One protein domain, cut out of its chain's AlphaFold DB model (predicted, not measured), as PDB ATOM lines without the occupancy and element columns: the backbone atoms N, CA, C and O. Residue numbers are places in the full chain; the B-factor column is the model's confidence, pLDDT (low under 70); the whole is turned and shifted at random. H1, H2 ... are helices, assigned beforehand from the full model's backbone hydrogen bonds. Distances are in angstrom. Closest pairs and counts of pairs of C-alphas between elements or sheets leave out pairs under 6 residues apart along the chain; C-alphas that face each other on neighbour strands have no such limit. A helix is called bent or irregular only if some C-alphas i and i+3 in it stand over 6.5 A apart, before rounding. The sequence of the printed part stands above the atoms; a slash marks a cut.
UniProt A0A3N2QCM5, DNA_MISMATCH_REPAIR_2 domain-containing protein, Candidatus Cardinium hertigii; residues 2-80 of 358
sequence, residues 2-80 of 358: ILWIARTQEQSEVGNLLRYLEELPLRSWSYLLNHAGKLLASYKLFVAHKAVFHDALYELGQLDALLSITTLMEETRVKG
ATOM      1  N   ILE A   2     -45.350  17.995 -28.038       54.62
ATOM      2  CA  ILE A   2     -44.191  18.109 -28.959       54.62
ATOM      3  C   ILE A   2     -43.952  16.830 -29.787       54.62
ATOM      4  O   ILE A   2     -43.894  16.891 -31.010       54.62
ATOM      5  N   LEU A   3     -43.929  15.656 -29.145       52.81
ATOM      6  CA  LEU A   3     -43.832  14.356 -29.835       52.81
ATOM      7  C   LEU A   3     -45.065  14.015 -30.689       52.81
ATOM      8  O   LEU A   3     -44.991  13.168 -31.569       52.81
ATOM      9  N   TRP A   4     -46.211  14.646 -30.419       57.00
ATOM     10  CA  TRP A   4     -47.422  14.465 -31.218       57.00
ATOM     11  C   TRP A   4     -47.358  15.336 -32.480       57.00
ATOM     12  O   TRP A   4     -47.561  14.808 -33.564       57.00
ATOM     13  N   ILE A   5     -46.935  16.601 -32.353       55.53
ATOM     14  CA  ILE A   5     -46.696  17.533 -33.469       55.53
ATOM     15  C   ILE A   5     -45.611  17.000 -34.421       55.53
ATOM     16  O   ILE A   5     -45.779  17.030 -35.638       55.53
ATOM     17  N   ALA A   6     -44.521  16.443 -33.881       55.62
ATOM     18  CA  ALA A   6     -43.461  15.821 -34.681       55.62
ATOM     19  C   ALA A   6     -43.964  14.620 -35.512       55.62
ATOM     20  O   ALA A   6     -43.514  14.401 -36.636       55.62
ATOM     21  N   ARG A   7     -44.934  13.867 -34.969       55.84
ATOM     22  CA  ARG A   7     -45.533  12.673 -35.592       55.84
ATOM     23  C   ARG A   7     -46.732  12.977 -36.490       55.84
ATOM     24  O   ARG A   7     -47.125  12.121 -37.280       55.84
ATOM     25  N   THR A   8     -47.317  14.167 -36.395       54.94
ATOM     26  CA  THR A   8     -48.329  14.641 -37.343       54.94
ATOM     27  C   THR A   8     -47.658  15.120 -38.634       54.94
ATOM     28  O   THR A   8     -46.580  15.709 -38.601       54.94
ATOM     29  N   GLN A   9     -48.291  14.909 -39.797       58.31
ATOM     30  CA  GLN A   9     -47.844  15.456 -41.095       58.31
ATOM     31  C   GLN A   9     -48.045  16.984 -41.189       58.31
ATOM     32  O   GLN A   9     -48.440  17.519 -42.224       58.31
ATOM     33  N   GLU A  10     -47.815  17.702 -40.095       65.12
ATOM     34  CA  GLU A  10     -47.910  19.148 -40.052       65.12
ATOM     35  C   GLU A  10     -46.737  19.743 -40.849       65.12
ATOM     36  O   GLU A  10     -45.569  19.412 -40.619       65.12
ATOM     37  N   GLN A  11     -47.051  20.588 -41.836       71.50
ATOM     38  CA  GLN A  11     -46.055  21.222 -42.711       71.50
ATOM     39  C   GLN A  11     -45.562  22.580 -42.192       71.50
ATOM     40  O   GLN A  11     -44.875  23.300 -42.917       71.50
ATOM     41  N   SER A  12     -45.901  22.947 -40.953       81.88
ATOM     42  CA  SER A  12     -45.420  24.184 -40.340       81.88
ATOM     43  C   SER A  12     -43.891  24.179 -40.206       81.88
ATOM     44  O   SER A  12     -43.246  23.130 -40.126       81.88
ATOM     45  N   GLU A  13     -43.284  25.367 -40.169       82.94
ATOM     46  CA  GLU A  13     -41.833  25.505 -39.986       82.94
ATOM     47  C   GLU A  13     -41.358  24.879 -38.660       82.94
ATOM     48  O   GLU A  13     -40.290  24.267 -38.613       82.94
ATOM     49  N   VAL A  14     -42.197  24.936 -37.617       79.94
ATOM     50  CA  VAL A  14     -41.978  24.272 -36.322       79.94
ATOM     51  C   VAL A  14     -42.098  22.748 -36.441       79.94
ATOM     52  O   VAL A  14     -41.245  22.033 -35.919       79.94
ATOM     53  N   GLY A  15     -43.097  22.229 -37.167       80.94
ATOM     54  CA  GLY A  15     -43.228  20.791 -37.431       80.94
ATOM     55  C   GLY A  15     -42.035  20.221 -38.209       80.94
ATOM     56  O   GLY A  15     -41.510  19.160 -37.867       80.94
ATOM     57  N   ASN A  16     -41.538  20.962 -39.205       80.69
ATOM     58  CA  ASN A  16     -40.332  20.597 -39.956       80.69
ATOM     59  C   ASN A  16     -39.073  20.629 -39.079       80.69
ATOM     60  O   ASN A  16     -38.258  19.710 -39.157       80.69
ATOM     61  N   LEU A  17     -38.933  21.643 -38.218       82.56
ATOM     62  CA  LEU A  17     -37.849  21.717 -37.239       82.56
ATOM     63  C   LEU A  17     -37.851  20.504 -36.299       82.56
ATOM     64  O   LEU A  17     -36.812  19.872 -36.127       82.56
ATOM     65  N   LEU A  18     -39.004  20.160 -35.717       80.75
ATOM     66  CA  LEU A  18     -39.126  19.028 -34.794       80.75
ATOM     67  C   LEU A  18     -38.783  17.695 -35.467       80.75
ATOM     68  O   LEU A  18     -38.050  16.895 -34.890       80.75
ATOM     69  N   ARG A  19     -39.236  17.490 -36.708       81.19
ATOM     70  CA  ARG A  19     -38.897  16.301 -37.501       81.19
ATOM     71  C   ARG A  19     -37.400  16.212 -37.777       81.19
ATOM     72  O   ARG A  19     -36.808  15.149 -37.621       81.19
ATOM     73  N   TYR A  20     -36.769  17.327 -38.149       82.75
ATOM     74  CA  TYR A  20     -35.325  17.335 -38.358       82.75
ATOM     75  C   TYR A  20     -34.553  17.053 -37.069       82.75
ATOM     76  O   TYR A  20     -33.568  16.324 -37.122       82.75
ATOM     77  N   LEU A  21     -34.994  17.574 -35.921       78.25
ATOM     78  CA  LEU A  21     -34.370  17.276 -34.630       78.25
ATOM     79  C   LEU A  21     -34.511  15.795 -34.240       78.25
ATOM     80  O   LEU A  21     -33.556  15.219 -33.729       78.25
ATOM     81  N   GLU A  22     -35.653  15.157 -34.515       78.81
ATOM     82  CA  GLU A  22     -35.862  13.720 -34.259       78.81
ATOM     83  C   GLU A  22     -35.012  12.830 -35.191       78.81
ATOM     84  O   GLU A  22     -34.453  11.820 -34.761       78.81
ATOM     85  N   GLU A  23     -34.851  13.229 -36.458       78.56
ATOM     86  CA  GLU A  23     -34.042  12.517 -37.459       78.56
ATOM     87  C   GLU A  23     -32.523  12.735 -37.319       78.56
ATOM     88  O   GLU A  23     -31.752  12.031 -37.975       78.56
ATOM     89  N   LEU A  24     -32.076  13.697 -36.501       75.75
ATOM     90  CA  LEU A  24     -30.664  14.049 -36.307       75.75
ATOM     91  C   LEU A  24     -30.174  13.578 -34.929       75.75
ATOM     92  O   LEU A  24     -30.068  14.375 -34.003       75.75
ATOM     93  N   PRO A  25     -29.761  12.312 -34.761       67.69
ATOM     94  CA  PRO A  25     -29.320  11.807 -33.466       67.69
ATOM     95  C   PRO A  25     -27.927  12.314 -33.027       67.69
ATOM     96  O   PRO A  25     -27.403  11.811 -32.038       67.69
ATOM     97  N   LEU A  26     -27.311  13.255 -33.766       70.31
ATOM     98  CA  LEU A  26     -26.030  13.934 -33.470       70.31
ATOM     99  C   LEU A  26     -24.923  13.006 -32.911       70.31
ATOM    100  O   LEU A  26     -24.220  13.356 -31.969       70.31
ATOM    101  N   ARG A  27     -24.762  11.800 -33.477       71.38
ATOM    102  CA  ARG A  27     -23.943  10.729 -32.864       71.38
ATOM    103  C   ARG A  27     -22.441  10.795 -33.159       71.38
ATOM    104  O   ARG A  27     -21.666  10.198 -32.421       71.38
ATOM    105  N   SER A  28     -22.015  11.438 -34.249       77.31
ATOM    106  CA  SER A  28     -20.596  11.504 -34.638       77.31
ATOM    107  C   SER A  28     -20.285  12.644 -35.615       77.31
ATOM    108  O   SER A  28     -21.154  13.097 -36.360       77.31
ATOM    109  N   TRP A  29     -19.016  13.066 -35.670       73.62
ATOM    110  CA  TRP A  29     -18.540  14.096 -36.604       73.62
ATOM    111  C   TRP A  29     -18.745  13.726 -38.079       73.62
ATOM    112  O   TRP A  29     -19.167  14.566 -38.871       73.62
ATOM    113  N   SER A  30     -18.528  12.461 -38.441       75.69
ATOM    114  CA  SER A  30     -18.740  11.966 -39.809       75.69
ATOM    115  C   SER A  30     -20.211  12.055 -40.230       75.69
ATOM    116  O   SER A  30     -20.517  12.372 -41.376       75.69
ATOM    117  N   TYR A  31     -21.132  11.825 -39.291       75.81
ATOM    118  CA  TYR A  31     -22.568  11.972 -39.520       75.81
ATOM    119  C   TYR A  31     -22.962  13.444 -39.724       75.81
ATOM    120  O   TYR A  31     -23.727  13.759 -40.634       75.81
ATOM    121  N   LEU A  32     -22.392  14.360 -38.934       72.69
ATOM    122  CA  LEU A  32     -22.650  15.799 -39.061       72.69
ATOM    123  C   LEU A  32     -22.215  16.349 -40.425       72.69
ATOM    124  O   LEU A  32     -22.956  17.120 -41.032       72.69
ATOM    125  N   LEU A  33     -21.054  15.921 -40.931       76.38
ATOM    126  CA  LEU A  33     -20.551  16.334 -42.246       76.38
ATOM    127  C   LEU A  33     -21.439  15.817 -43.388       76.38
ATOM    128  O   LEU A  33     -21.777  16.578 -44.293       76.38
ATOM    129  N   ASN A  34     -21.896  14.564 -43.304       80.00
ATOM    130  CA  ASN A  34     -22.778  13.960 -44.310       80.00
ATOM    131  C   ASN A  34     -24.205  14.544 -44.308       80.00
ATOM    132  O   ASN A  34     -24.917  14.436 -45.304       80.00
ATOM    133  N   HIS A  35     -24.621  15.194 -43.216       81.19
ATOM    134  CA  HIS A  35     -25.942  15.815 -43.072       81.19
ATOM    135  C   HIS A  35     -25.888  17.341 -42.883       81.19
ATOM    136  O   HIS A  35     -26.864  17.941 -42.428       81.19
ATOM    137  N   ALA A  36     -24.790  17.990 -43.286       80.88
ATOM    138  CA  ALA A  36     -24.542  19.416 -43.051       80.88
ATOM    139  C   ALA A  36     -25.668  20.342 -43.555       80.88
ATOM    140  O   ALA A  36     -26.014  21.315 -42.888       80.88
ATOM    141  N   GLY A  37     -26.294  20.024 -44.696       83.62
ATOM    142  CA  GLY A  37     -27.427  20.792 -45.229       83.62
ATOM    143  C   GLY A  37     -28.677  20.725 -44.341       83.62
ATOM    144  O   GLY A  37     -29.268  21.759 -44.031       83.62
ATOM    145  N   LYS A  38     -29.042  19.522 -43.870       81.00
ATOM    146  CA  LYS A  38     -30.141  19.331 -42.906       81.00
ATOM    147  C   LYS A  38     -29.818  20.000 -41.569       81.00
ATOM    148  O   LYS A  38     -30.693  20.635 -40.988       81.00
ATOM    149  N   LEU A  39     -28.567  19.923 -41.110       82.81
ATOM    150  CA  LEU A  39     -28.108  20.570 -39.879       82.81
ATOM    151  C   LEU A  39     -28.237  22.099 -39.963       82.81
ATOM    152  O   LEU A  39     -28.804  22.720 -39.068       82.81
ATOM    153  N   LEU A  40     -27.776  22.706 -41.061       85.88
ATOM    154  CA  LEU A  40     -27.880  24.149 -41.285       85.88
ATOM    155  C   LEU A  40     -29.339  24.607 -41.404       85.88
ATOM    156  O   LEU A  40     -29.698  25.646 -40.853       85.88
ATOM    157  N   ALA A  41     -30.185  23.840 -42.101       85.69
ATOM    158  CA  ALA A  41     -31.617  24.119 -42.194       85.69
ATOM    159  C   ALA A  41     -32.295  24.048 -40.815       85.69
ATOM    160  O   ALA A  41     -33.027  24.962 -40.446       85.69
ATOM    161  N   SER A  42     -31.981  23.017 -40.025       84.38
ATOM    162  CA  SER A  42     -32.478  22.851 -38.652       84.38
ATOM    163  C   SER A  42     -32.030  23.994 -37.752       84.38
ATOM    164  O   SER A  42     -32.847  24.560 -37.038       84.38
ATOM    165  N   TYR A  43     -30.759  24.392 -37.824       86.12
ATOM    166  CA  TYR A  43     -30.235  25.523 -37.064       86.12
ATOM    167  C   TYR A  43     -30.942  26.833 -37.427       86.12
ATOM    168  O   TYR A  43     -31.357  27.571 -36.540       86.12
ATOM    169  N   LYS A  44     -31.131  27.118 -38.723       89.31
ATOM    170  CA  LYS A  44     -31.843  28.325 -39.172       89.31
ATOM    171  C   LYS A  44     -33.293  28.345 -38.693       89.31
ATOM    172  O   LYS A  44     -33.736  29.366 -38.173       89.31
ATOM    173  N   LEU A  45     -34.002  27.221 -38.824       88.69
ATOM    174  CA  LEU A  45     -35.370  27.079 -38.322       88.69
ATOM    175  C   LEU A  45     -35.422  27.216 -36.796       88.69
ATOM    176  O   LEU A  45     -36.289  27.909 -36.277       88.69
ATOM    177  N   PHE A  46     -34.466  26.631 -36.070       86.31
ATOM    178  CA  PHE A  46     -34.370  26.774 -34.621       86.31
ATOM    179  C   PHE A  46     -34.147  28.230 -34.218       86.31
ATOM    180  O   PHE A  46     -34.861  28.741 -33.366       86.31
ATOM    181  N   VAL A  47     -33.207  28.939 -34.844       89.06
ATOM    182  CA  VAL A  47     -32.956  30.357 -34.540       89.06
ATOM    183  C   VAL A  47     -34.193  31.216 -34.812       89.06
ATOM    184  O   VAL A  47     -34.480  32.105 -34.013       89.06
ATOM    185  N   ALA A  48     -34.930  30.933 -35.890       89.75
ATOM    186  CA  ALA A  48     -36.156  31.646 -36.241       89.75
ATOM    187  C   ALA A  48     -37.314  31.372 -35.264       89.75
ATOM    188  O   ALA A  48     -38.072  32.284 -34.952       89.75
ATOM    189  N   HIS A  49     -37.420  30.142 -34.744       86.38
ATOM    190  CA  HIS A  49     -38.587  29.677 -33.977       86.38
ATOM    191  C   HIS A  49     -38.316  29.342 -32.508       86.38
ATOM    192  O   HIS A  49     -39.231  28.924 -31.806       86.38
ATOM    193  N   LYS A  50     -37.095  29.545 -31.993       84.06
ATOM    194  CA  LYS A  50     -36.723  29.203 -30.603       84.06
ATOM    195  C   LYS A  50     -37.648  29.821 -29.552       84.06
ATOM    196  O   LYS A  50     -37.857  29.224 -28.503       84.06
ATOM    197  N   ALA A  51     -38.211  30.995 -29.845       88.12
ATOM    198  CA  ALA A  51     -39.138  31.690 -28.958       88.12
ATOM    199  C   ALA A  51     -40.418  30.879 -28.696       88.12
ATOM    200  O   ALA A  51     -40.939  30.923 -27.592       88.12
ATOM    201  N   VAL A  52     -40.871  30.071 -29.662       84.94
ATOM    202  CA  VAL A  52     -42.060  29.211 -29.520       84.94
ATOM    203  C   VAL A  52     -41.852  28.122 -28.458       84.94
ATOM    204  O   VAL A  52     -42.810  27.647 -27.858       84.94
ATOM    205  N   PHE A  53     -40.599  27.737 -28.190       83.38
ATOM    206  CA  PHE A  53     -40.263  26.747 -27.163       83.38
ATOM    207  C   PHE A  53     -40.004  27.357 -25.787       83.38
ATOM    208  O   PHE A  53     -39.911  26.600 -24.826       83.38
ATOM    209  N   HIS A  54     -39.871  28.683 -25.680       87.50
ATOM    210  CA  HIS A  54     -39.537  29.353 -24.424       87.50
ATOM    211  C   HIS A  54     -40.532  28.987 -23.322       87.50
ATOM    212  O   HIS A  54     -40.131  28.451 -22.292       87.50
ATOM    213  N   ASP A  55     -41.822  29.194 -23.582       88.81
ATOM    214  CA  ASP A  55     -42.870  28.967 -22.589       88.81
ATOM    215  C   ASP A  55     -42.952  27.481 -22.226       88.81
ATOM    216  O   ASP A  55     -42.964  27.126 -21.055       88.81
ATOM    217  N   ALA A  56     -42.879  26.586 -23.217       87.50
ATOM    218  CA  ALA A  56     -42.897  25.145 -22.967       87.50
ATOM    219  C   ALA A  56     -41.702  24.660 -22.125       87.50
ATOM    220  O   ALA A  56     -41.874  23.803 -21.260       87.50
ATOM    221  N   LEU A  57     -40.494  25.179 -22.371       90.25
ATOM    222  CA  LEU A  57     -39.298  24.839 -21.592       90.25
ATOM    223  C   LEU A  57     -39.346  25.442 -20.186       90.25
ATOM    224  O   LEU A  57     -38.894  24.801 -19.240       90.25
ATOM    225  N   TYR A  58     -39.905  26.643 -20.048       93.12
ATOM    226  CA  TYR A  58     -40.100  27.290 -18.758       93.12
ATOM    227  C   TYR A  58     -41.088  26.505 -17.886       93.12
ATOM    228  O   TYR A  58     -40.751  26.150 -16.759       93.12
ATOM    229  N   GLU A  59     -42.250  26.135 -18.432       93.06
ATOM    230  CA  GLU A  59     -43.244  25.295 -17.749       93.06
ATOM    231  C   GLU A  59     -42.688  23.906 -17.405       93.06
ATOM    232  O   GLU A  59     -42.905  23.394 -16.307       93.06
ATOM    233  N   LEU A  60     -41.909  23.297 -18.308       94.38
ATOM    234  CA  LEU A  60     -41.226  22.032 -18.022       94.38
ATOM    235  C   LEU A  60     -40.244  22.175 -16.851       94.38
ATOM    236  O   LEU A  60     -40.202  21.302 -15.990       94.38
ATOM    237  N   GLY A  61     -39.491  23.277 -16.797       95.38
ATOM    238  CA  GLY A  61     -38.589  23.578 -15.687       95.38
ATOM    239  C   GLY A  61     -39.327  23.778 -14.360       95.38
ATOM    240  O   GLY A  61     -38.857  23.307 -13.326       95.38
ATOM    241  N   GLN A  62     -40.505  24.409 -14.377       94.31
ATOM    242  CA  GLN A  62     -41.346  24.519 -13.182       94.31
ATOM    243  C   GLN A  62     -41.845  23.151 -12.707       94.31
ATOM    244  O   GLN A  62     -41.772  22.850 -11.516       94.31
ATOM    245  N   LEU A  63     -42.318  22.306 -13.626       96.06
ATOM    246  CA  LEU A  63     -42.767  20.950 -13.302       96.06
ATOM    247  C   LEU A  63     -41.632  20.094 -12.726       96.06
ATOM    248  O   LEU A  63     -41.846  19.402 -11.734       96.06
ATOM    249  N   ASP A  64     -40.434  20.164 -13.309       96.62
ATOM    250  CA  ASP A  64     -39.250  19.441 -12.832       96.62
ATOM    251  C   ASP A  64     -38.831  19.888 -11.419       96.62
ATOM    252  O   ASP A  64     -38.555  19.062 -10.543       96.62
ATOM    253  N   ALA A  65     -38.885  21.197 -11.147       94.62
ATOM    254  CA  ALA A  65     -38.642  21.739  -9.813       94.62
ATOM    255  C   ALA A  65     -39.679  21.240  -8.790       94.62
ATOM    256  O   ALA A  65     -39.308  20.777  -7.710       94.62
ATOM    257  N   LEU A  66     -40.975  21.276  -9.125       95.06
ATOM    258  CA  LEU A  66     -42.048  20.791  -8.243       95.06
ATOM    259  C   LEU A  66     -41.949  19.280  -7.983       95.06
ATOM    260  O   LEU A  66     -42.178  18.824  -6.858       95.06
ATOM    261  N   LEU A  67     -41.573  18.505  -9.003       96.44
ATOM    262  CA  LEU A  67     -41.349  17.068  -8.875       96.44
ATOM    263  C   LEU A  67     -40.142  16.780  -7.974       96.44
ATOM    264  O   LEU A  67     -40.215  15.895  -7.122       96.44
ATOM    265  N   SER A  68     -39.068  17.562  -8.099       95.38
ATOM    266  CA  SER A  68     -37.880  17.447  -7.246       95.38
ATOM    267  C   SER A  68     -38.195  17.734  -5.774       95.38
ATOM    268  O   SER A  68     -37.776  16.979  -4.897       95.38
ATOM    269  N   ILE A  69     -38.984  18.780  -5.494       94.75
ATOM    270  CA  ILE A  69     -39.455  19.109  -4.137       94.75
ATOM    271  C   ILE A  69     -40.290  17.958  -3.571       94.75
ATOM    272  O   ILE A  69     -40.046  17.503  -2.456       94.75
ATOM    273  N   THR A  70     -41.245  17.448  -4.352       93.81
ATOM    274  CA  THR A  70     -42.120  16.349  -3.916       93.81
ATOM    275  C   THR A  70     -41.312  15.085  -3.619       93.81
ATOM    276  O   THR A  70     -41.484  14.481  -2.563       93.81
ATOM    277  N   THR A  71     -40.365  14.738  -4.496       93.06
ATOM    278  CA  THR A  71     -39.460  13.594  -4.309       93.06
ATOM    279  C   THR A  71     -38.651  13.734  -3.015       93.06
ATOM    280  O   THR A  71     -38.613  12.805  -2.212       93.06
ATOM    281  N   LEU A  72     -38.083  14.916  -2.743       90.56
ATOM    282  CA  LEU A  72     -37.347  15.191  -1.502       90.56
ATOM    283  C   LEU A  72     -38.224  15.014  -0.244       90.56
ATOM    284  O   LEU A  72     -37.791  14.437   0.760       90.56
ATOM    285  N   MET A  73     -39.467  15.502  -0.284       90.81
ATOM    286  CA  MET A  73     -40.421  15.343   0.820       90.81
ATOM    287  C   MET A  73     -40.792  13.871   1.051       90.81
ATOM    288  O   MET A  73     -40.880  13.426   2.196       90.81
ATOM    289  N   GLU A  74     -40.981  13.093  -0.016       88.88
ATOM    290  CA  GLU A  74     -41.312  11.669   0.082       88.88
ATOM    291  C   GLU A  74     -40.141  10.837   0.607       88.88
ATOM    292  O   GLU A  74     -40.315  10.053   1.543       88.88
ATOM    293  N   GLU A  75     -38.934  11.036   0.073       85.19
ATOM    294  CA  GLU A  75     -37.738  10.293   0.484       85.19
ATOM    295  C   GLU A  75     -37.422  10.471   1.971       85.19
ATOM    296  O   GLU A  75     -37.020   9.520   2.648       85.19
ATOM    297  N   THR A  76     -37.625  11.679   2.502       80.44
ATOM    298  CA  THR A  76     -37.426  11.952   3.931       80.44
ATOM    299  C   THR A  76     -38.522  11.352   4.807       80.44
ATOM    300  O   THR A  76     -38.239  10.922   5.923       80.44
ATOM    301  N   ARG A  77     -39.755  11.221   4.301       79.81
ATOM    302  CA  ARG A  77     -40.854  10.574   5.033       79.81
ATOM    303  C   ARG A  77     -40.721   9.049   5.076       79.81
ATOM    304  O   ARG A  77     -41.026   8.431   6.094       79.81
ATOM    305  N   VAL A  78     -40.291   8.431   3.974       60.66
ATOM    306  CA  VAL A  78     -40.237   6.963   3.812       60.66
ATOM    307  C   VAL A  78     -39.121   6.325   4.640       60.66
ATOM    308  O   VAL A  78     -39.269   5.190   5.089       60.66
ATOM    309  N   LYS A  79     -38.034   7.053   4.921       62.78
ATOM    310  CA  LYS A  79     -36.907   6.546   5.723       62.78
ATOM    311  C   LYS A  79     -37.241   6.293   7.201       62.78
ATOM    312  O   LYS A  79     -36.359   5.875   7.945       62.78
ATOM    313  N   GLY A  80     -38.483   6.525   7.643       54.12
ATOM    314  CA  GLY A  80     -38.908   6.290   9.029       54.12
ATOM    315  C   GLY A  80     -38.200   7.194  10.041       54.12
ATOM    316  O   GLY A  80     -38.247   6.942  11.242       54.12
TER     317      GLY A  80
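AT A GLANCE: This is residues 2 to 80 of the 358 residues of the protein "DNA_MISMATCH_REPAIR_2 domain-containing protein" of Candidatus Cardinium hertigii (UniProt A0A3N2QCM5). A long helix, H4, bends at about a right angle into an L: its long arm H4b sticks out with residues 57 to 78 as a free rod, while its short arm H4a is part of a small head. In that head H2 packs on H4a, the short helix H1 packs crosswise on H2 away from H4a, and H3 sits out near the start of H4a without clearly touching it. The printed part has 79 residues, with four named helices in the order H1, H2, H3, H4, no named strand, and the class all helix. The whole is extended, with a radius of gyration of the C-alphas of 18.1 A, and spans 57 by 29 by 22 A, only just elongated; the free arm makes the length.

IN THESE COORDINATES: H4, residues 36 to 78, was assigned as one helix by its hydrogen bonds but is bent: C-alphas 48 and 51 are 7.9 A apart. Its arm H4a, residues 36 to 48, starts with C-alpha 36 at (-24.542, 19.416, -43.051) and is 18.2 A long. Its arm H4b, residues 51 to 78, is 41.1 A long and ends with C-alpha 78 at (-40.237, 6.963, 3.812); it is irregular, with C-alphas 52 and 55 7.0 A apart. H2, residues 13 to 23, is 15.4 A long. H1, residues 2 to 7, measures 8.7 A and starts with C-alpha 2 at (-44.191, 18.109, -28.959). H3, residues 29 to 34, measures 8.8 A.

HOW THE PARTS SIT: The lines of H4a and H4b are about perpendicular, at 86 degrees. H2 and H4a touch, their closest C-alphas being those of Leu 17 and Ser 42, 5.7 A apart. They run opposite ways at a steep tilt of 43 degrees. H1 and H2 touch, their closest C-alphas being those of Ala 6 and Arg 19, 5.4 A apart, and their lines are about perpendicular, at 83 degrees. H3 and H4a are close but not clearly touching: their closest C-alphas, of Leu 32 and Leu 39, are 7.3 A apart. H4b touches no helix; it is only just apart from H2, the closest C-alphas being 8.4 A apart. H1 is apart from H3 and from both arms of H4. In H1, H2, H3 and H4a every O i to N i+4 pair is within hydrogen-bond range; in H4b 22 of 24 are.

THE WHOLE: The two C-alphas farthest apart are those of Gly 37 and Gly 80, at 57.3 A. Residues 57 to 80 stand free, of which 57 to 78 belong to H4; the body without them spans 33 by 21 by 18 A. The printed part has no cut, and its three links are tight. The mean pLDDT of the printed part is 80.5; residues 2 to 10, 25 and 78 to 80 are under 70.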